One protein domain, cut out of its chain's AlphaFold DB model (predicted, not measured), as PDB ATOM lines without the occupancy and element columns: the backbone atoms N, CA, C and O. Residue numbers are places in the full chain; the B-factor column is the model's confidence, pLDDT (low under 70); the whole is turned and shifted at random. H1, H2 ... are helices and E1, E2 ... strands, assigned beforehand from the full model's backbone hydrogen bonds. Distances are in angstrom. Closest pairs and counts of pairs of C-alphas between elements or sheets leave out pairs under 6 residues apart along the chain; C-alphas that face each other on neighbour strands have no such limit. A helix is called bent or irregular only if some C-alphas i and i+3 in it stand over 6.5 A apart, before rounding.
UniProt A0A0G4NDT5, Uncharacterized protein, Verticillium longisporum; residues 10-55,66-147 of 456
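Overview. This is residues 10 to 55 and 66 to 147 of the 456 residues of an uncharacterized protein of Verticillium longisporum (UniProt A0A0G4NDT5). A small sheet of three strands, E1 E5 E4, has one arm of the bent helix H4, H4b, over it, while the other arm, H4a, only grazes it; beyond H4b, H5 packs on that arm and H1 runs side by side with H5, with H6 folded back on H5 at one end of the model. The strand pair E2 and E3 lies at the opposite end, while H2 and H3 join H1 at the side. The printed part has 128 residues with six named helices and five named strands, in the order H1 H2 H3 E1 E2 E3 E4 E5 H4 H5 H6, and its class is mixed. The three-strand sheet is mixed and the pair E2 E3 antiparallel. The whole is compact, with a radius of gyration of the C-alphas of 14.5 A, and spans 43 by 35 by 26 A.

Along the chain. H1, residues 13 to 22, begins at C-alpha 13 at (4.760, -5.565, -16.458) and is 14.1 A long. H2 holds residues 26 to 30 and H3 residues 32 to 40. The strands are E1, residues 43 to 47; E2, 51 to 55; E3, 66 to 68; E4, 73 to 76; and E5, 81 to 86, 16.8 A long. H4, residues 89 to 108, was assigned as one helix by its hydrogen bonds but is bent: C-alphas 97 and 100 are 6.9 A apart. Its arms are H4a, residues 89 to 97, 12.3 A, and H4b, residues 100 to 108, 11.8 A. H5, residues 122 to 132, is 15.3 A long. H6, residues 136 to 145, 14.9 A, ends at C-alpha 145 at (-0.668, 3.497, -32.136) and is irregular: C-alphas 137 and 140 are 7.4 A apart.

Arrangement. H1 touches H3, closest at the C-alphas of Pro 13 and Leu 39, 5.2 A, and H5, at Ile 19 and Ala 124, 6.9 A, at a shallow tilt of 18 degrees, opposite ways. H3 only grazes the sheet with residues 38 to 40. E1 and E5 are parallel, with N 45 and O 83 within hydrogen-bond range at 2.8 A. E2 and E3 are antiparallel, N 52 and O 67 at 2.9 A. E4 and E5 form a hairpin, N 84 and O 73 at 2.8 A. H4b is on the sheet at a height of 10.1 A, over E4 and only just not over E5, on which 2 of its C-alphas fall. H4b touches H5, closest at the C-alphas of Pro 101 and Leu 128, 5.2 A, at a steep tilt of 59 degrees. H2 touches H1, at Ala 21 and Tyr 28, 5.9 A. H5 and H6 form a helical hairpin, closest at Ile 131 and Val 139, 6.2 A. Every O i to N i+4 pair is within hydrogen-bond range in H1, H2, H3, H4a, H4b and H5; in H6 it is 4 of 6.

Size, cuts and confidence. The two C-alphas farthest apart, those of Arg 55 and Ser 141, are 47.6 A apart. Residues 56 to 65 are not printed, and C-alphas 55 and 66 are 8.4 A apart across this cut. Of the links that are printed whole, H4 to H5 is long, residues 109 to 121, and the others are tight. The mean pLDDT of the printed part is 80.4; it is under 70 in residues 10 to 12, 51 to 55, 66 to 71 and 78 to 79.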
ATOM      1  N   THR A  10       0.350  -6.345 -12.612       56.31
ATOM      2  CA  THR A  10       0.923  -7.704 -12.637       56.31
ATOM      3  C   THR A  10       0.729  -8.422 -13.965       56.31
ATOM      4  O   THR A  10       1.552  -9.251 -14.343       56.31
ATOM      5  N   ASP A  11      -0.336  -8.076 -14.685       62.69
ATOM      6  CA  ASP A  11      -0.763  -8.737 -15.918       62.69
ATOM      7  C   ASP A  11      -0.164  -8.017 -17.144       62.69
ATOM      8  O   ASP A  11      -0.408  -8.380 -18.292       62.69
ATOM      9  N   SER A  12       0.604  -6.944 -16.911       69.62
ATOM     10  CA  SER A  12       1.184  -6.062 -17.929       69.62
ATOM     11  C   SER A  12       2.519  -5.401 -17.499       69.62
ATOM     12  O   SER A  12       2.710  -4.193 -17.715       69.62
ATOM     13  N   PRO A  13       3.493  -6.140 -16.916       76.69
ATOM     14  CA  PRO A  13       4.760  -5.565 -16.458       76.69
ATOM     15  C   PRO A  13       5.649  -5.119 -17.628       76.69
ATOM     16  O   PRO A  13       6.289  -4.068 -17.546       76.69
ATOM     17  N   THR A  14       5.637  -5.853 -18.749       81.00
ATOM     18  CA  THR A  14       6.355  -5.511 -19.991       81.00
ATOM     19  C   THR A  14       5.884  -4.168 -20.543       81.00
ATOM     20  O   THR A  14       6.692  -3.290 -20.851       81.00
ATOM     21  N   TYR A  15       4.568  -3.956 -20.594       84.88
ATOM     22  CA  TYR A  15       3.973  -2.731 -21.128       84.88
ATOM     23  C   TYR A  15       4.167  -1.547 -20.175       84.88
ATOM     24  O   TYR A  15       4.534  -0.460 -20.613       84.88
ATOM     25  N   SER A  16       4.041  -1.771 -18.862       84.25
ATOM     26  CA  SER A  16       4.357  -0.768 -17.834       84.25
ATOM     27  C   SER A  16       5.830  -0.329 -17.890       84.25
ATOM     28  O   SER A  16       6.129   0.861 -17.793       84.25
ATOM     29  N   SER A  17       6.751  -1.267 -18.146       85.25
ATOM     30  CA  SER A  17       8.182  -0.988 -18.358       85.25
ATOM     31  C   SER A  17       8.442  -0.252 -19.680       85.25
ATOM     32  O   SER A  17       9.238   0.683 -19.725       85.25
ATOM     33  N   SER A  18       7.721  -0.613 -20.746       82.50
ATOM     34  CA  SER A  18       7.791   0.037 -22.065       82.50
ATOM     35  C   SER A  18       7.311   1.496 -22.019       82.50
ATOM     36  O   SER A  18       7.925   2.386 -22.609       82.50
ATOM     37  N   ILE A  19       6.255   1.766 -21.245       85.31
ATOM     38  CA  ILE A  19       5.798   3.119 -20.906       85.31
ATOM     39  C   ILE A  19       6.894   3.856 -20.121       85.31
ATOM     40  O   ILE A  19       7.289   4.951 -20.518       85.31
ATOM     41  N   ALA A  20       7.434   3.257 -19.055       88.38
ATOM     42  CA  ALA A  20       8.488   3.871 -18.246       88.38
ATOM     43  C   ALA A  20       9.711   4.283 -19.092       88.38
ATOM     44  O   ALA A  20      10.211   5.399 -18.954       88.38
ATOM     45  N   ALA A  21      10.133   3.430 -20.028       86.81
ATOM     46  CA  ALA A  21      11.184   3.731 -20.994       86.81
ATOM     47  C   ALA A  21      10.813   4.896 -21.925       86.81
ATOM     48  O   ALA A  21      11.588   5.843 -22.079       86.81
ATOM     49  N   ARG A  22       9.610   4.865 -22.518       86.00
ATOM     50  CA  ARG A  22       9.119   5.908 -23.435       86.00
ATOM     51  C   ARG A  22       9.072   7.289 -22.782       86.00
ATOM     52  O   ARG A  22       9.330   8.275 -23.473       86.00
ATOM     53  N   PHE A  23       8.757   7.366 -21.493       86.25
ATOM     54  CA  PHE A  23       8.723   8.615 -20.722       86.25
ATOM     55  C   PHE A  23      10.012   8.877 -19.933       86.25
ATOM     56  O   PHE A  23      10.053   9.768 -19.091       86.25
ATOM     57  N   ASN A  24      11.095   8.154 -20.248       84.38
ATOM     58  CA  ASN A  24      12.434   8.399 -19.715       84.38
ATOM     59  C   ASN A  24      12.473   8.356 -18.167       84.38
ATOM     60  O   ASN A  24      13.171   9.147 -17.532       84.38
ATOM     61  N   SER A  25      11.697   7.451 -17.564       91.06
ATOM     62  CA  SER A  25      11.510   7.298 -16.114       91.06
ATOM     63  C   SER A  25      12.841   7.219 -15.343       91.06
ATOM     64  O   SER A  25      13.726   6.462 -15.748       91.06
ATOM     65  N   PRO A  26      12.993   7.919 -14.199       89.25
ATOM     66  CA  PRO A  26      14.123   7.731 -13.287       89.25
ATOM     67  C   PRO A  26      14.297   6.281 -12.822       89.25
ATOM     68  O   PRO A  26      15.420   5.783 -12.811       89.25
ATOM     69  N   ARG A  27      13.202   5.564 -12.530       89.44
ATOM     70  CA  ARG A  27      13.255   4.131 -12.184       89.44
ATOM     71  C   ARG A  27      13.758   3.277 -13.345       89.44
ATOM     72  O   ARG A  27      14.604   2.416 -13.136       89.44
ATOM     73  N   TYR A  28      13.302   3.555 -14.570       90.75
ATOM     74  CA  TYR A  28      13.782   2.845 -15.758       90.75
ATOM     75  C   TYR A  28      15.266   3.136 -16.040       90.75
ATOM     76  O   TYR A  28      16.020   2.220 -16.350       90.75
ATOM     77  N   LYS A  29      15.716   4.390 -15.877       89.62
ATOM     78  CA  LYS A  29      17.138   4.776 -15.985       89.62
ATOM     79  C   LYS A  29      18.021   4.077 -14.946       89.62
ATOM     80  O   LYS A  29      19.162   3.752 -15.259       89.62
ATOM     81  N   ALA A  30      17.520   3.900 -13.721       87.94
ATOM     82  CA  ALA A  30      18.269   3.304 -12.618       87.94
ATOM     83  C   ALA A  30      18.481   1.789 -12.784       87.94
ATOM     84  O   ALA A  30      19.513   1.276 -12.357       87.94
ATOM     85  N   GLY A  31      17.530   1.092 -13.413       88.19
ATOM     86  CA  GLY A  31      17.621  -0.340 -13.688       88.19
ATOM     87  C   GLY A  31      16.431  -0.852 -14.509       88.19
ATOM     88  O   GLY A  31      15.369  -1.100 -13.933       88.19
ATOM     89  N   PRO A  32      16.560  -1.013 -15.843       87.62
ATOM     90  CA  PRO A  32      15.476  -1.508 -16.694       87.62
ATOM     91  C   PRO A  32      14.998  -2.912 -16.306       87.62
ATOM     92  O   PRO A  32      13.795  -3.170 -16.238       87.62
ATOM     93  N   SER A  33      15.946  -3.810 -16.025       87.19
ATOM     94  CA  SER A  33      15.684  -5.198 -15.638       87.19
ATOM     95  C   SER A  33      15.088  -5.272 -14.236       87.19
ATOM     96  O   SER A  33      14.144  -6.017 -13.989       87.19
ATOM     97  N   GLU A  34      15.615  -4.462 -13.325       87.62
ATOM     98  CA  GLU A  34      15.213  -4.355 -11.928       87.62
ATOM     99  C   GLU A  34      13.779  -3.825 -11.825       87.62
ATOM    100  O   GLU A  34      12.958  -4.414 -11.123       87.62
ATOM    101  N   LEU A  35      13.440  -2.777 -12.586       88.94
ATOM    102  CA  LEU A  35      12.080  -2.249 -12.685       88.94
ATOM    103  C   LEU A  35      11.110  -3.274 -13.291       88.94
ATOM    104  O   LEU A  35      10.004  -3.433 -12.774       88.94
ATOM    105  N   TYR A  36      11.516  -3.990 -14.345       88.62
ATOM    106  CA  TYR A  36      10.690  -5.042 -14.943       88.62
ATOM    107  C   TYR A  36      10.393  -6.168 -13.943       88.62
ATOM    108  O   TYR A  36       9.232  -6.545 -13.776       88.62
ATOM    109  N   GLN A  37      11.407  -6.677 -13.231       86.88
ATOM    110  CA  GLN A  37      11.198  -7.716 -12.216       86.88
ATOM    111  C   GLN A  37      10.378  -7.188 -11.031       86.88
ATOM    112  O   GLN A  37       9.500  -7.900 -10.549       86.88
ATOM    113  N   LEU A  38      10.579  -5.936 -10.602       88.62
ATOM    114  CA  LEU A  38       9.785  -5.315  -9.538       88.62
ATOM    115  C   LEU A  38       8.298  -5.230  -9.922       88.62
ATOM    116  O   LEU A  38       7.452  -5.663  -9.145       88.62
ATOM    117  N   LEU A  39       7.984  -4.772 -11.141       88.69
ATOM    118  CA  LEU A  39       6.617  -4.735 -11.680       88.69
ATOM    119  C   LEU A  39       6.016  -6.139 -11.856       88.69
ATOM    120  O   LEU A  39       4.847  -6.344 -11.540       88.69
ATOM    121  N   ARG A  40       6.808  -7.116 -12.317       87.12
ATOM    122  CA  ARG A  40       6.394  -8.522 -12.473       87.12
ATOM    123  C   ARG A  40       6.149  -9.226 -11.134       87.12
ATOM    124  O   ARG A  40       5.301 -10.107 -11.057       87.12
ATOM    125  N   SER A  41       6.892  -8.852 -10.094       86.62
ATOM    126  CA  SER A  41       6.776  -9.393  -8.729       86.62
ATOM    127  C   SER A  41       5.743  -8.673  -7.855       86.62
ATOM    128  O   SER A  41       5.573  -9.032  -6.688       86.62
ATOM    129  N   ALA A  42       5.085  -7.642  -8.392       89.12
ATOM    130  CA  ALA A  42       4.151  -6.821  -7.641       89.12
ATOM    131  C   ALA A  42       2.903  -7.604  -7.200       89.12
ATOM    132  O   ALA A  42       2.523  -8.604  -7.809       89.12
ATOM    133  N   VAL A  43       2.234  -7.128  -6.150       88.00
ATOM    134  CA  VAL A  43       1.020  -7.760  -5.610       88.00
ATOM    135  C   VAL A  43      -0.083  -6.723  -5.425       88.00
ATOM    136  O   VAL A  43       0.143  -5.661  -4.848       88.00
ATOM    137  N   THR A  44      -1.298  -7.043  -5.870       88.50
ATOM    138  CA  THR A  44      -2.490  -6.211  -5.647       88.50
ATOM    139  C   THR A  44      -3.320  -6.772  -4.494       88.50
ATOM    140  O   THR A  44      -3.661  -7.953  -4.480       88.50
ATOM    141  N   ILE A  45      -3.643  -5.926  -3.513       87.75
ATOM    142  CA  ILE A  45      -4.268  -6.304  -2.239       87.75
ATOM    143  C   ILE A  45      -5.592  -5.547  -2.069       87.75
ATOM    144  O   ILE A  45      -5.626  -4.316  -2.050       87.75
ATOM    145  N   GLU A  46      -6.697  -6.279  -1.910       89.69
ATOM    146  CA  GLU A  46      -8.020  -5.690  -1.674       89.69
ATOM    147  C   GLU A  46      -8.206  -5.253  -0.210       89.69
ATOM    148  O   GLU A  46      -8.216  -6.076   0.708       89.69
ATOM    149  N   THR A  47      -8.439  -3.960   0.009       84.56
ATOM    150  CA  THR A  47      -8.613  -3.337   1.332       84.56
ATOM    151  C   THR A  47     -10.037  -2.821   1.547       84.56
ATOM    152  O   THR A  47     -10.745  -2.450   0.610       84.56
ATOM    153  N   THR A  48     -10.493  -2.781   2.801       78.69
ATOM    154  CA  THR A  48     -11.797  -2.190   3.168       78.69
ATOM    155  C   THR A  48     -11.773  -0.663   3.274       78.69
ATOM    156  O   THR A  48     -12.828  -0.054   3.413       78.69
ATOM    157  N   GLY A  49     -10.589  -0.055   3.215       71.06
ATOM    158  CA  GLY A  49     -10.344   1.379   3.309       71.06
ATOM    159  C   GLY A  49      -8.847   1.641   3.467       71.06
ATOM    160  O   GLY A  49      -8.106   0.738   3.860       71.06
ATOM    161  N   ILE A  50      -8.416   2.863   3.151       70.19
ATOM    162  CA  ILE A  50      -7.018   3.294   3.219       70.19
ATOM    163  C   ILE A  50      -6.960   4.618   3.989       70.19
ATOM    164  O   ILE A  50      -7.667   5.581   3.681       70.19
ATOM    165  N   SER A  51      -6.112   4.665   5.011       62.19
ATOM    166  CA  SER A  51      -5.807   5.873   5.773       62.19
ATOM    167  C   SER A  51      -4.304   5.978   5.998       62.19
ATOM    168  O   SER A  51      -3.538   5.045   5.745       62.19
ATOM    169  N   SER A  52      -3.845   7.147   6.427       57.22
ATOM    170  CA  SER A  52      -2.466   7.337   6.862       57.22
ATOM    171  C   SER A  52      -2.443   8.218   8.097       57.22
ATOM    172  O   SER A  52      -3.078   9.271   8.145       57.22
ATOM    173  N   VAL A  53      -1.709   7.768   9.108       56.56
ATOM    174  CA  VAL A  53      -1.603   8.451  10.395       56.56
ATOM    175  C   VAL A  53      -0.352   9.316  10.384       56.56
ATOM    176  O   VAL A  53       0.768   8.810  10.486       56.56
ATOM    177  N   LEU A  54      -0.529  10.633  10.277       50.56
ATOM    178  CA  LEU A  54       0.570  11.571  10.475       50.56
ATOM    179  C   LEU A  54       0.876  11.635  11.972       50.56
ATOM    180  O   LEU A  54       0.130  12.244  12.741       50.56
ATOM    181  N   ARG A  55       1.978  11.007  12.388       58.22
ATOM    182  CA  ARG A  55       2.436  11.042  13.777       58.22
ATOM    183  C   ARG A  55       3.526  12.081  13.991       58.22
ATOM    184  O   ARG A  55       4.678  11.869  13.620       58.22
ATOM    185  N   GLU A  66      -4.955  10.850  12.058       47.97
ATOM    186  CA  GLU A  66      -5.449   9.997  10.979       47.97
ATOM    187  C   GLU A  66      -6.055  10.861   9.868       47.97
ATOM    188  O   GLU A  66      -6.981  11.643  10.082       47.97
ATOM    189  N   THR A  67      -5.510  10.714   8.664       49.66
ATOM    190  CA  THR A  67      -5.997  11.344   7.440       49.66
ATOM    191  C   THR A  67      -6.515  10.243   6.520       49.66
ATOM    192  O   THR A  67      -5.811   9.267   6.267       49.66
ATOM    193  N   ALA A  68      -7.740  10.375   6.006       48.62
ATOM    194  CA  ALA A  68      -8.262   9.450   5.000       48.62
ATOM    195  C   ALA A  68      -7.491   9.634   3.680       48.62
ATOM    196  O   ALA A  68      -7.468  10.741   3.138       48.62
ATOM    197  N   ILE A  69      -6.853   8.574   3.168       54.38
ATOM    198  CA  ILE A  69      -5.979   8.640   1.984       54.38
ATOM    199  C   ILE A  69      -6.527   7.743   0.870       54.38
ATOM    200  O   ILE A  69      -6.070   6.630   0.645       54.38
ATOM    201  N   GLY A  70      -7.491   8.310   0.141       59.56
ATOM    202  CA  GLY A  70      -7.846   7.934  -1.229       59.56
ATOM    203  C   GLY A  70      -8.362   6.511  -1.469       59.56
ATOM    204  O   GLY A  70      -8.632   5.733  -0.559       59.56
ATOM    205  N   ASP A  71      -8.498   6.193  -2.757       69.50
ATOM    206  CA  ASP A  71      -8.929   4.883  -3.261       69.50
ATOM    207  C   ASP A  71      -7.743   3.969  -3.639       69.50
ATOM    208  O   ASP A  71      -7.945   2.925  -4.254       69.50
ATOM    209  N   LEU A  72      -6.500   4.368  -3.345       82.56
ATOM    210  CA  LEU A  72      -5.283   3.630  -3.699       82.56
ATOM    211  C   LEU A  72      -4.114   3.999  -2.777       82.56
ATOM    212  O   LEU A  72      -3.885   5.178  -2.511       82.56
ATOM    213  N   HIS A  73      -3.297   3.008  -2.420       84.06
ATOM    214  CA  HIS A  73      -1.932   3.214  -1.935       84.06
ATOM    215  C   HIS A  73      -0.951   2.312  -2.703       84.06
ATOM    216  O   HIS A  73      -1.298   1.198  -3.092       84.06
ATOM    217  N   ILE A  74       0.263   2.815  -2.936       85.81
ATOM    218  CA  ILE A  74       1.388   2.069  -3.508       85.81
ATOM    219  C   ILE A  74       2.471   2.037  -2.432       85.81
ATOM    220  O   ILE A  74       2.995   3.096  -2.082       85.81
ATOM    221  N   ASP A  75       2.788   0.848  -1.923       83.56
ATOM    222  CA  ASP A  75       3.975   0.623  -1.095       83.56
ATOM    223  C   ASP A  75       5.132   0.109  -1.961       83.56
ATOM    224  O   ASP A  75       4.931  -0.650  -2.909       83.56
ATOM    225  N   ASP A  76       6.337   0.551  -1.623       80.44
ATOM    226  CA  ASP A  76       7.588   0.415  -2.379       80.44
ATOM    227  C   ASP A  76       8.726   0.100  -1.392       80.44
ATOM    228  O   ASP A  76       9.807   0.695  -1.407       80.44
ATOM    229  N   SER A  77       8.439  -0.789  -0.436       73.38
ATOM    230  CA  SER A  77       9.249  -1.043   0.754       73.38
ATOM    231  C   SER A  77      10.457  -1.942   0.460       73.38
ATOM    232  O   SER A  77      10.574  -3.079   0.913       73.38
ATOM    233  N   SER A  78      11.431  -1.390  -0.266       55.34
ATOM    234  CA  SER A  78      12.809  -1.886  -0.482       55.34
ATOM    235  C   SER A  78      13.021  -3.234  -1.196       55.34
ATOM    236  O   SER A  78      14.119  -3.456  -1.702       55.34
ATOM    237  N   SER A  79      12.013  -4.105  -1.309       61.59
ATOM    238  CA  SER A  79      12.082  -5.321  -2.144       61.59
ATOM    239  C   SER A  79      10.756  -5.770  -2.770       61.59
ATOM    240  O   SER A  79      10.775  -6.671  -3.607       61.59
ATOM    241  N   HIS A  80       9.618  -5.171  -2.399       76.06
ATOM    242  CA  HIS A  80       8.295  -5.559  -2.896       76.06
ATOM    243  C   HIS A  80       7.436  -4.335  -3.229       76.06
ATOM    244  O   HIS A  80       7.378  -3.381  -2.456       76.06
ATOM    245  N   LEU A  81       6.746  -4.393  -4.371       88.44
ATOM    246  CA  LEU A  81       5.805  -3.376  -4.837       88.44
ATOM    247  C   LEU A  81       4.372  -3.852  -4.566       88.44
ATOM    248  O   LEU A  81       3.948  -4.869  -5.114       88.44
ATOM    249  N   SER A  82       3.625  -3.137  -3.721       87.38
ATOM    250  CA  SER A  82       2.268  -3.539  -3.315       87.38
ATOM    251  C   SER A  82       1.227  -2.472  -3.649       87.38
ATOM    252  O   SER A  82       1.323  -1.334  -3.192       87.38
ATOM    253  N   PHE A  83       0.198  -2.852  -4.409       87.56
ATOM    254  CA  PHE A  83      -0.924  -1.994  -4.793       87.56
ATOM    255  C   PHE A  83      -2.142  -2.284  -3.908       87.56
ATOM    256  O   PHE A  83      -2.840  -3.280  -4.091       87.56
ATOM    257  N   PHE A  84      -2.433  -1.406  -2.953       85.50
ATOM    258  CA  PHE A  84      -3.608  -1.521  -2.091       85.50
ATOM    259  C   PHE A  84      -4.799  -0.827  -2.751       85.50
ATOM    260  O   PHE A  84      -4.764   0.383  -2.972       85.50
ATOM    261  N   VAL A  85      -5.846  -1.590  -3.070       88.12
ATOM    262  CA  VAL A  85      -7.014  -1.145  -3.858       88.12
ATOM    263  C   VAL A  85      -8.331  -1.402  -3.112       88.12
ATOM    264  O   VAL A  85      -8.345  -2.184  -2.157       88.12
ATOM    265  N   PRO A  86      -9.466  -0.799  -3.511       85.19
ATOM    266  CA  PRO A  86     -10.730  -0.965  -2.800       85.19
ATOM    267  C   PRO A  86     -11.318  -2.370  -2.991       85.19
ATOM    268  O   PRO A  86     -11.390  -2.901  -4.100       85.19
ATOM    269  N   ARG A  87     -11.839  -2.966  -1.919       84.88
ATOM    270  CA  ARG A  87     -12.519  -4.274  -1.957       84.88
ATOM    271  C   ARG A  87     -13.902  -4.232  -2.623       84.88
ATOM    272  O   ARG A  87     -14.405  -5.245  -3.097       84.88
ATOM    273  N   HIS A  88     -14.546  -3.067  -2.676       82.12
ATOM    274  CA  HIS A  88     -15.862  -2.920  -3.303       82.12
ATOM    275  C   HIS A  88     -15.736  -2.795  -4.832       82.12
ATOM    276  O   HIS A  88     -15.182  -1.806  -5.310       82.12
ATOM    277  N   LYS A  89     -16.286  -3.752  -5.604       82.62
ATOM    278  CA  LYS A  89     -16.056  -3.887  -7.065       82.62
ATOM    279  C   LYS A  89     -16.169  -2.569  -7.848       82.62
ATOM    280  O   LYS A  89     -15.231  -2.222  -8.553       82.62
ATOM    281  N   LYS A  90     -17.240  -1.787  -7.660       79.56
ATOM    282  CA  LYS A  90     -17.417  -0.500  -8.368       79.56
ATOM    283  C   LYS A  90     -16.368   0.559  -7.985       79.56
ATOM    284  O   LYS A  90     -15.993   1.374  -8.818       79.56
ATOM    285  N   ALA A  91     -15.895   0.566  -6.738       77.19
ATOM    286  CA  ALA A  91     -14.821   1.470  -6.314       77.19
ATOM    287  C   ALA A  91     -13.460   1.001  -6.857       77.19
ATOM    288  O   ALA A  91     -12.651   1.824  -7.270       77.19
ATOM    289  N   ARG A  92     -13.242  -0.320  -6.943       84.75
ATOM    290  CA  ARG A  92     -12.054  -0.913  -7.571       84.75
ATOM    291  C   ARG A  92     -11.954  -0.595  -9.058       84.75
ATOM    292  O   ARG A  92     -10.908  -0.159  -9.513       84.75
ATOM    293  N   GLU A  93     -13.054  -0.747  -9.782       80.50
ATOM    294  CA  GLU A  93     -13.183  -0.403 -11.201       80.50
ATOM    295  C   GLU A  93     -12.889   1.088 -11.453       80.50
ATOM    296  O   GLU A  93     -12.088   1.431 -12.322       80.50
ATOM    297  N   ILE A  94     -13.433   1.986 -10.620       79.06
ATOM    298  CA  ILE A  94     -13.108   3.423 -10.663       79.06
ATOM    299  C   ILE A  94     -11.624   3.675 -10.343       79.06
ATOM    300  O   ILE A  94     -10.991   4.487 -11.018       79.06
ATOM    301  N   CYS A  95     -11.053   2.985  -9.350       82.75
ATOM    302  CA  CYS A  95      -9.638   3.088  -8.992       82.75
ATOM    303  C   CYS A  95      -8.727   2.670 -10.160       82.75
ATOM    304  O   CYS A  95      -7.863   3.450 -10.565       82.75
ATOM    305  N   TYR A  96      -8.975   1.507 -10.770       82.56
ATOM    306  CA  TYR A  96      -8.244   1.008 -11.938       82.56
ATOM    307  C   TYR A  96      -8.316   1.948 -13.150       82.56
ATOM    308  O   TYR A  96      -7.330   2.103 -13.864       82.56
ATOM    309  N   LEU A  97      -9.440   2.642 -13.348       80.50
ATOM    310  CA  LEU A  97      -9.628   3.588 -14.454       80.50
ATOM    311  C   LEU A  97      -9.218   5.040 -14.130       80.50
ATOM    312  O   LEU A  97      -9.367   5.912 -14.986       80.50
ATOM    313  N   SER A  98      -8.722   5.344 -12.922       81.38
ATOM    314  CA  SER A  98      -8.344   6.724 -12.560       81.38
ATOM    315  C   SER A  98      -7.173   6.838 -11.580       81.38
ATOM    316  O   SER A  98      -6.129   7.396 -11.933       81.38
ATOM    317  N   ALA A  99      -7.311   6.321 -10.360       83.25
ATOM    318  CA  ALA A  99      -6.290   6.431  -9.325       83.25
ATOM    319  C   ALA A  99      -5.032   5.622  -9.673       83.25
ATOM    320  O   ALA A  99      -3.929   6.159  -9.559       83.25
ATOM    321  N   LEU A 100      -5.176   4.373 -10.131       85.94
ATOM    322  CA  LEU A 100      -4.047   3.488 -10.432       85.94
ATOM    323  C   LEU A 100      -3.158   4.029 -11.567       85.94
ATOM    324  O   LEU A 100      -1.972   4.215 -11.305       85.94
ATOM    325  N   PRO A 101      -3.664   4.395 -12.765       89.25
ATOM    326  CA  PRO A 101      -2.817   4.929 -13.834       89.25
ATOM    327  C   PRO A 101      -2.108   6.232 -13.444       89.25
ATOM    328  O   PRO A 101      -0.942   6.427 -13.776       89.25
ATOM    329  N   THR A 102      -2.786   7.106 -12.691       86.06
ATOM    330  CA  THR A 102      -2.233   8.400 -12.256       86.06
ATOM    331  C   THR A 102      -1.116   8.228 -11.224       86.06
ATOM    332  O   THR A 102      -0.050   8.836 -11.347       86.06
ATOM    333  N   ASN A 103      -1.325   7.384 -10.210       86.12
ATOM    334  CA  ASN A 103      -0.325   7.155  -9.166       86.12
ATOM    335  C   ASN A 103       0.813   6.247  -9.641       86.12
ATOM    336  O   ASN A 103       1.950   6.479  -9.245       86.12
ATOM    337  N   LEU A 104       0.554   5.280 -10.526       89.62
ATOM    338  CA  LEU A 104       1.606   4.478 -11.152       89.62
ATOM    339  C   LEU A 104       2.518   5.348 -12.027       89.62
ATOM    340  O   LEU A 104       3.735   5.215 -11.938       89.62
ATOM    341  N   ALA A 105       1.967   6.298 -12.793       89.75
ATOM    342  CA  ALA A 105       2.774   7.285 -13.514       89.75
ATOM    343  C   ALA A 105       3.629   8.138 -12.553       89.75
ATOM    344  O   ALA A 105       4.825   8.310 -12.773       89.75
ATOM    345  N   SER A 106       3.034   8.619 -11.456       88.12
ATOM    346  CA  SER A 106       3.728   9.381 -10.406       88.12
ATOM    347  C   SER A 106       4.838   8.576  -9.718       88.12
ATOM    348  O   SER A 106       5.915   9.106  -9.456       88.12
ATOM    349  N   TRP A 107       4.620   7.283  -9.468       91.06
ATOM    350  CA  TRP A 107       5.615   6.375  -8.898       91.06
ATOM    351  C   TRP A 107       6.753   6.079  -9.885       91.06
ATOM    352  O   TRP A 107       7.921   6.198  -9.515       91.06
ATOM    353  N   LEU A 108       6.429   5.789 -11.153       90.69
ATOM    354  CA  LEU A 108       7.409   5.583 -12.228       90.69
ATOM    355  C   LEU A 108       8.300   6.809 -12.446       90.69
ATOM    356  O   LEU A 108       9.485   6.649 -12.741       90.69
ATOM    357  N   MET A 109       7.763   8.021 -12.293       91.44
ATOM    358  CA  MET A 109       8.531   9.259 -12.455       91.44
ATOM    359  C   MET A 109       9.264   9.717 -11.185       91.44
ATOM    360  O   MET A 109       9.912  10.756 -11.218       91.44
ATOM    361  N   ARG A 110       9.243   8.968 -10.076       86.94
ATOM    362  CA  ARG A 110      10.110   9.257  -8.917       86.94
ATOM    363  C   ARG A 110      11.483   8.629  -9.080       86.94
ATOM    364  O   ARG A 110      11.594   7.461  -9.446       86.94
ATOM    365  N   ASP A 111      12.521   9.380  -8.727       85.19
ATOM    366  CA  ASP A 111      13.850   8.816  -8.504       85.19
ATOM    367  C   ASP A 111      13.796   7.767  -7.372       85.19
ATOM    368  O   ASP A 111      13.300   8.081  -6.287       85.19
ATOM    369  N   PRO A 112      14.263   6.523  -7.587       84.19
ATOM    370  CA  PRO A 112      14.037   5.439  -6.630       84.19
ATOM    371  C   PRO A 112      14.795   5.615  -5.305       84.19
ATOM    372  O   PRO A 112      14.365   5.068  -4.291       84.19
ATOM    373  N   VAL A 113      15.891   6.383  -5.285       80.94
ATOM    374  CA  VAL A 113      16.741   6.566  -4.093       80.94
ATOM    375  C   VAL A 113      16.326   7.799  -3.291       80.94
ATOM    376  O   VAL A 113      16.210   7.742  -2.070       80.94
ATOM    377  N   THR A 114      16.101   8.924  -3.968       81.38
ATOM    378  CA  THR A 114      15.787  10.221  -3.347       81.38
ATOM    379  C   THR A 114      14.287  10.493  -3.230       81.38
ATOM    380  O   THR A 114      13.894  11.414  -2.518       81.38
ATOM    381  N   GLN A 115      13.447   9.716  -3.927       77.38
ATOM    382  CA  GLN A 115      11.989   9.882  -4.033       77.38
ATOM    383  C   GLN A 115      11.534  11.246  -4.591       77.38
ATOM    384  O   GLN A 115      10.347  11.579  -4.533       77.38
ATOM    385  N   ILE A 116      12.456  12.013  -5.186       71.31
ATOM    386  CA  ILE A 116      12.162  13.274  -5.872       71.31
ATOM    387  C   ILE A 116      11.343  12.967  -7.142       71.31
ATOM    388  O   ILE A 116      11.755  12.111  -7.930       71.31
ATOM    389  N   PRO A 117      10.192  13.631  -7.362       73.12
ATOM    390  CA  PRO A 117       9.391  13.447  -8.567       73.12
ATOM    391  C   PRO A 117       9.969  14.220  -9.764       73.12
ATOM    392  O   PRO A 117      10.185  15.429  -9.693       73.12
ATOM    393  N   ASP A 118      10.158  13.515 -10.876       76.56
ATOM    394  CA  ASP A 118      10.364  14.055 -12.223       76.56
ATOM    395  C   ASP A 118       8.995  14.307 -12.907       76.56
ATOM    396  O   ASP A 118       7.935  13.945 -12.382       76.56
ATOM    397  N   THR A 119       8.973  14.965 -14.067       82.44
ATOM    398  CA  THR A 119       7.719  15.427 -14.688       82.44
ATOM    399  C   THR A 119       6.879  14.287 -15.268       82.44
ATOM    400  O   THR A 119       7.247  13.682 -16.273       82.44
ATOM    401  N   VAL A 120       5.695  14.048 -14.699       80.62
ATOM    402  CA  VAL A 120       4.687  13.141 -15.272       80.62
ATOM    403  C   VAL A 120       4.004  13.802 -16.474       80.62
ATOM    404  O   VAL A 120       3.187  14.707 -16.309       80.62
ATOM    405  N   GLU A 121       4.294  13.332 -17.689       79.56
ATOM    406  CA  GLU A 121       3.536  13.724 -18.883       79.56
ATOM    407  C   GLU A 121       2.073  13.239 -18.793       79.56
ATOM    408  O   GLU A 121       1.815  12.071 -18.493       79.56
ATOM    409  N   GLU A 122       1.094  14.079 -19.163       78.25
ATOM    410  CA  GLU A 122      -0.316  13.650 -19.293       78.25
ATOM    411  C   GLU A 122      -0.454  12.487 -20.296       78.25
ATOM    412  O   GLU A 122      -1.309  11.611 -20.141       78.25
ATOM    413  N   PHE A 123       0.437  12.417 -21.294       80.69
ATOM    414  CA  PHE A 123       0.476  11.301 -22.231       80.69
ATOM    415  C   PHE A 123       0.909   9.976 -21.581       80.69
ATOM    416  O   PHE A 123       0.417   8.934 -22.006       80.69
ATOM    417  N   ALA A 124       1.723   9.998 -20.518       82.25
ATOM    418  CA  ALA A 124       2.077   8.803 -19.750       82.25
ATOM    419  C   ALA A 124       0.872   8.255 -18.979       82.25
ATOM    420  O   ALA A 124       0.570   7.064 -19.062       82.25
ATOM    421  N   VAL A 125       0.120   9.136 -18.306       86.44
ATOM    422  CA  VAL A 125      -1.133   8.761 -17.627       86.44
ATOM    423  C   VAL A 125      -2.149   8.232 -18.641       86.44
ATOM    424  O   VAL A 125      -2.733   7.173 -18.428       86.44
ATOM    425  N   ARG A 126      -2.327   8.910 -19.785       85.88
ATOM    426  CA  ARG A 126      -3.249   8.461 -20.840       85.88
ATOM    427  C   ARG A 126      -2.827   7.126 -21.457       85.88
ATOM    428  O   ARG A 126      -3.700   6.312 -21.748       85.88
ATOM    429  N   ALA A 127      -1.529   6.888 -21.647       85.62
ATOM    430  CA  ALA A 127      -1.016   5.600 -22.102       85.62
ATOM    431  C   ALA A 127      -1.354   4.495 -21.093       85.62
ATOM    432  O   ALA A 127      -1.946   3.495 -21.485       85.62
ATOM    433  N   LEU A 128      -1.092   4.712 -19.799       88.50
ATOM    434  CA  LEU A 128      -1.435   3.760 -18.736       88.50
ATOM    435  C   LEU A 128      -2.944   3.487 -18.653       88.50
ATOM    436  O   LEU A 128      -3.320   2.324 -18.600       88.50
ATOM    437  N   VAL A 129      -3.813   4.505 -18.728       87.69
ATOM    438  CA  VAL A 129      -5.280   4.302 -18.793       87.69
ATOM    439  C   VAL A 129      -5.671   3.475 -20.023       87.69
ATOM    440  O   VAL A 129      -6.515   2.591 -19.928       87.69
ATOM    441  N   THR A 130      -5.058   3.748 -21.179       84.94
ATOM    442  CA  THR A 130      -5.375   3.058 -22.443       84.94
ATOM    443  C   THR A 130      -4.893   1.607 -22.451       84.94
ATOM    444  O   THR A 130      -5.531   0.776 -23.077       84.94
ATOM    445  N   ILE A 131      -3.771   1.311 -21.790       85.38
ATOM    446  CA  ILE A 131      -3.100   0.003 -21.830       85.38
ATOM    447  C   ILE A 131      -3.571  -0.906 -20.689       85.38
ATOM    448  O   ILE A 131      -3.934  -2.044 -20.948       85.38
ATOM    449  N   LEU A 132      -3.660  -0.396 -19.453       84.25
ATOM    450  CA  LEU A 132      -4.203  -1.145 -18.307       84.25
ATOM    451  C   LEU A 132      -5.726  -1.351 -18.396       84.25
ATOM    452  O   LEU A 132      -6.281  -2.125 -17.624       84.25
ATOM    453  N   GLY A 133      -6.402  -0.623 -19.293       80.38
ATOM    454  CA  GLY A 133      -7.835  -0.738 -19.569       80.38
ATOM    455  C   GLY A 133      -8.180  -1.356 -20.927       80.38
ATOM    456  O   GLY A 133      -9.316  -1.206 -21.376       80.38
ATOM    457  N   ALA A 134      -7.220  -1.992 -21.601       81.44
ATOM    458  CA  ALA A 134      -7.436  -2.673 -22.875       81.44
ATOM    459  C   ALA A 134      -7.626  -4.184 -22.707       81.44
ATOM    460  O   ALA A 134      -7.169  -4.788 -21.740       81.44
ATOM    461  N   ASP A 135      -8.248  -4.804 -23.710       79.56
ATOM    462  CA  ASP A 135      -8.161  -6.250 -23.890       79.56
ATOM    463  C   ASP A 135      -6.707  -6.654 -24.227       79.56
ATOM    464  O   ASP A 135      -6.106  -6.003 -25.093       79.56
ATOM    465  N   PRO A 136      -6.137  -7.711 -23.608       78.06
ATOM    466  CA  PRO A 136      -4.753  -8.130 -23.834       78.06
ATOM    467  C   PRO A 136      -4.370  -8.335 -25.306       78.06
ATOM    468  O   PRO A 136      -3.284  -7.919 -25.704       78.06
ATOM    469  N   ALA A 137      -5.261  -8.885 -26.140       77.44
ATOM    470  CA  ALA A 137      -4.991  -9.115 -27.563       77.44
ATOM    471  C   ALA A 137      -4.960  -7.815 -28.393       77.44
ATOM    472  O   ALA A 137      -4.548  -7.816 -29.553       77.44
ATOM    473  N   SER A 138      -5.381  -6.689 -27.809       80.00
ATOM    474  CA  SER A 138      -5.314  -5.362 -28.428       80.00
ATOM    475  C   SER A 138      -4.081  -4.550 -28.013       80.00
ATOM    476  O   SER A 138      -3.837  -3.502 -28.612       80.00
ATOM    477  N   VAL A 139      -3.313  -4.970 -26.997       80.25
ATOM    478  CA  VAL A 139      -2.316  -4.088 -26.360       80.25
ATOM    479  C   VAL A 139      -1.150  -3.728 -27.284       80.25
ATOM    480  O   VAL A 139      -0.797  -2.552 -27.342       80.25
ATOM    481  N   ASP A 140      -0.601  -4.659 -28.068       78.38
ATOM    482  CA  ASP A 140       0.487  -4.347 -29.013       78.38
ATOM    483  C   ASP A 140       0.060  -3.336 -30.089       78.38
ATOM    484  O   ASP A 140       0.732  -2.325 -30.306       78.38
ATOM    485  N   SER A 141      -1.126  -3.526 -30.675       75.38
ATOM    486  CA  SER A 141      -1.743  -2.569 -31.608       75.38
ATOM    487  C   SER A 141      -1.958  -1.184 -30.976       75.38
ATOM    488  O   SER A 141      -1.910  -0.154 -31.656       75.38
ATOM    489  N   LEU A 142      -2.202  -1.126 -29.662       80.31
ATOM    490  CA  LEU A 142      -2.338   0.125 -28.917       80.31
ATOM    491  C   LEU A 142      -0.981   0.761 -28.595       80.31
ATOM    492  O   LEU A 142      -0.871   1.982 -28.692       80.31
ATOM    493  N   LEU A 143       0.045  -0.030 -28.270       79.12
ATOM    494  CA  LEU A 143       1.424   0.425 -28.071       79.12
ATOM    495  C   LEU A 143       1.979   1.055 -29.355       79.12
ATOM    496  O   LEU A 143       2.449   2.195 -29.310       79.12
ATOM    497  N   GLU A 144       1.825   0.390 -30.506       78.88
ATOM    498  CA  GLU A 144       2.214   0.938 -31.812       78.88
ATOM    499  C   GLU A 144       1.485   2.261 -32.098       78.88
ATOM    500  O   GLU A 144       2.121   3.284 -32.377       78.88
ATOM    501  N   ARG A 145       0.154   2.291 -31.929       76.06
ATOM    502  CA  ARG A 145      -0.668   3.497 -32.136       76.06
ATOM    503  C   ARG A 145      -0.305   4.648 -31.189       76.06
ATOM    504  O   ARG A 145      -0.465   5.813 -31.551       76.06
ATOM    505  N   LEU A 146       0.181   4.346 -29.985       78.06
ATOM    506  CA  LEU A 146       0.699   5.319 -29.017       78.06
ATOM    507  C   LEU A 146       2.189   5.661 -29.248       78.06
ATOM    508  O   LEU A 146       2.739   6.505 -28.538       78.06
ATOM    509  N   SER A 147       2.843   5.051 -30.243       75.06
ATOM    510  CA  SER A 147       4.286   5.162 -30.508       75.06
ATOM    511  C   SER A 147       5.149   4.818 -29.285       75.06
ATOM    512  O   SER A 147       6.138   5.495 -28.981       75.06
TER     513      SER A 147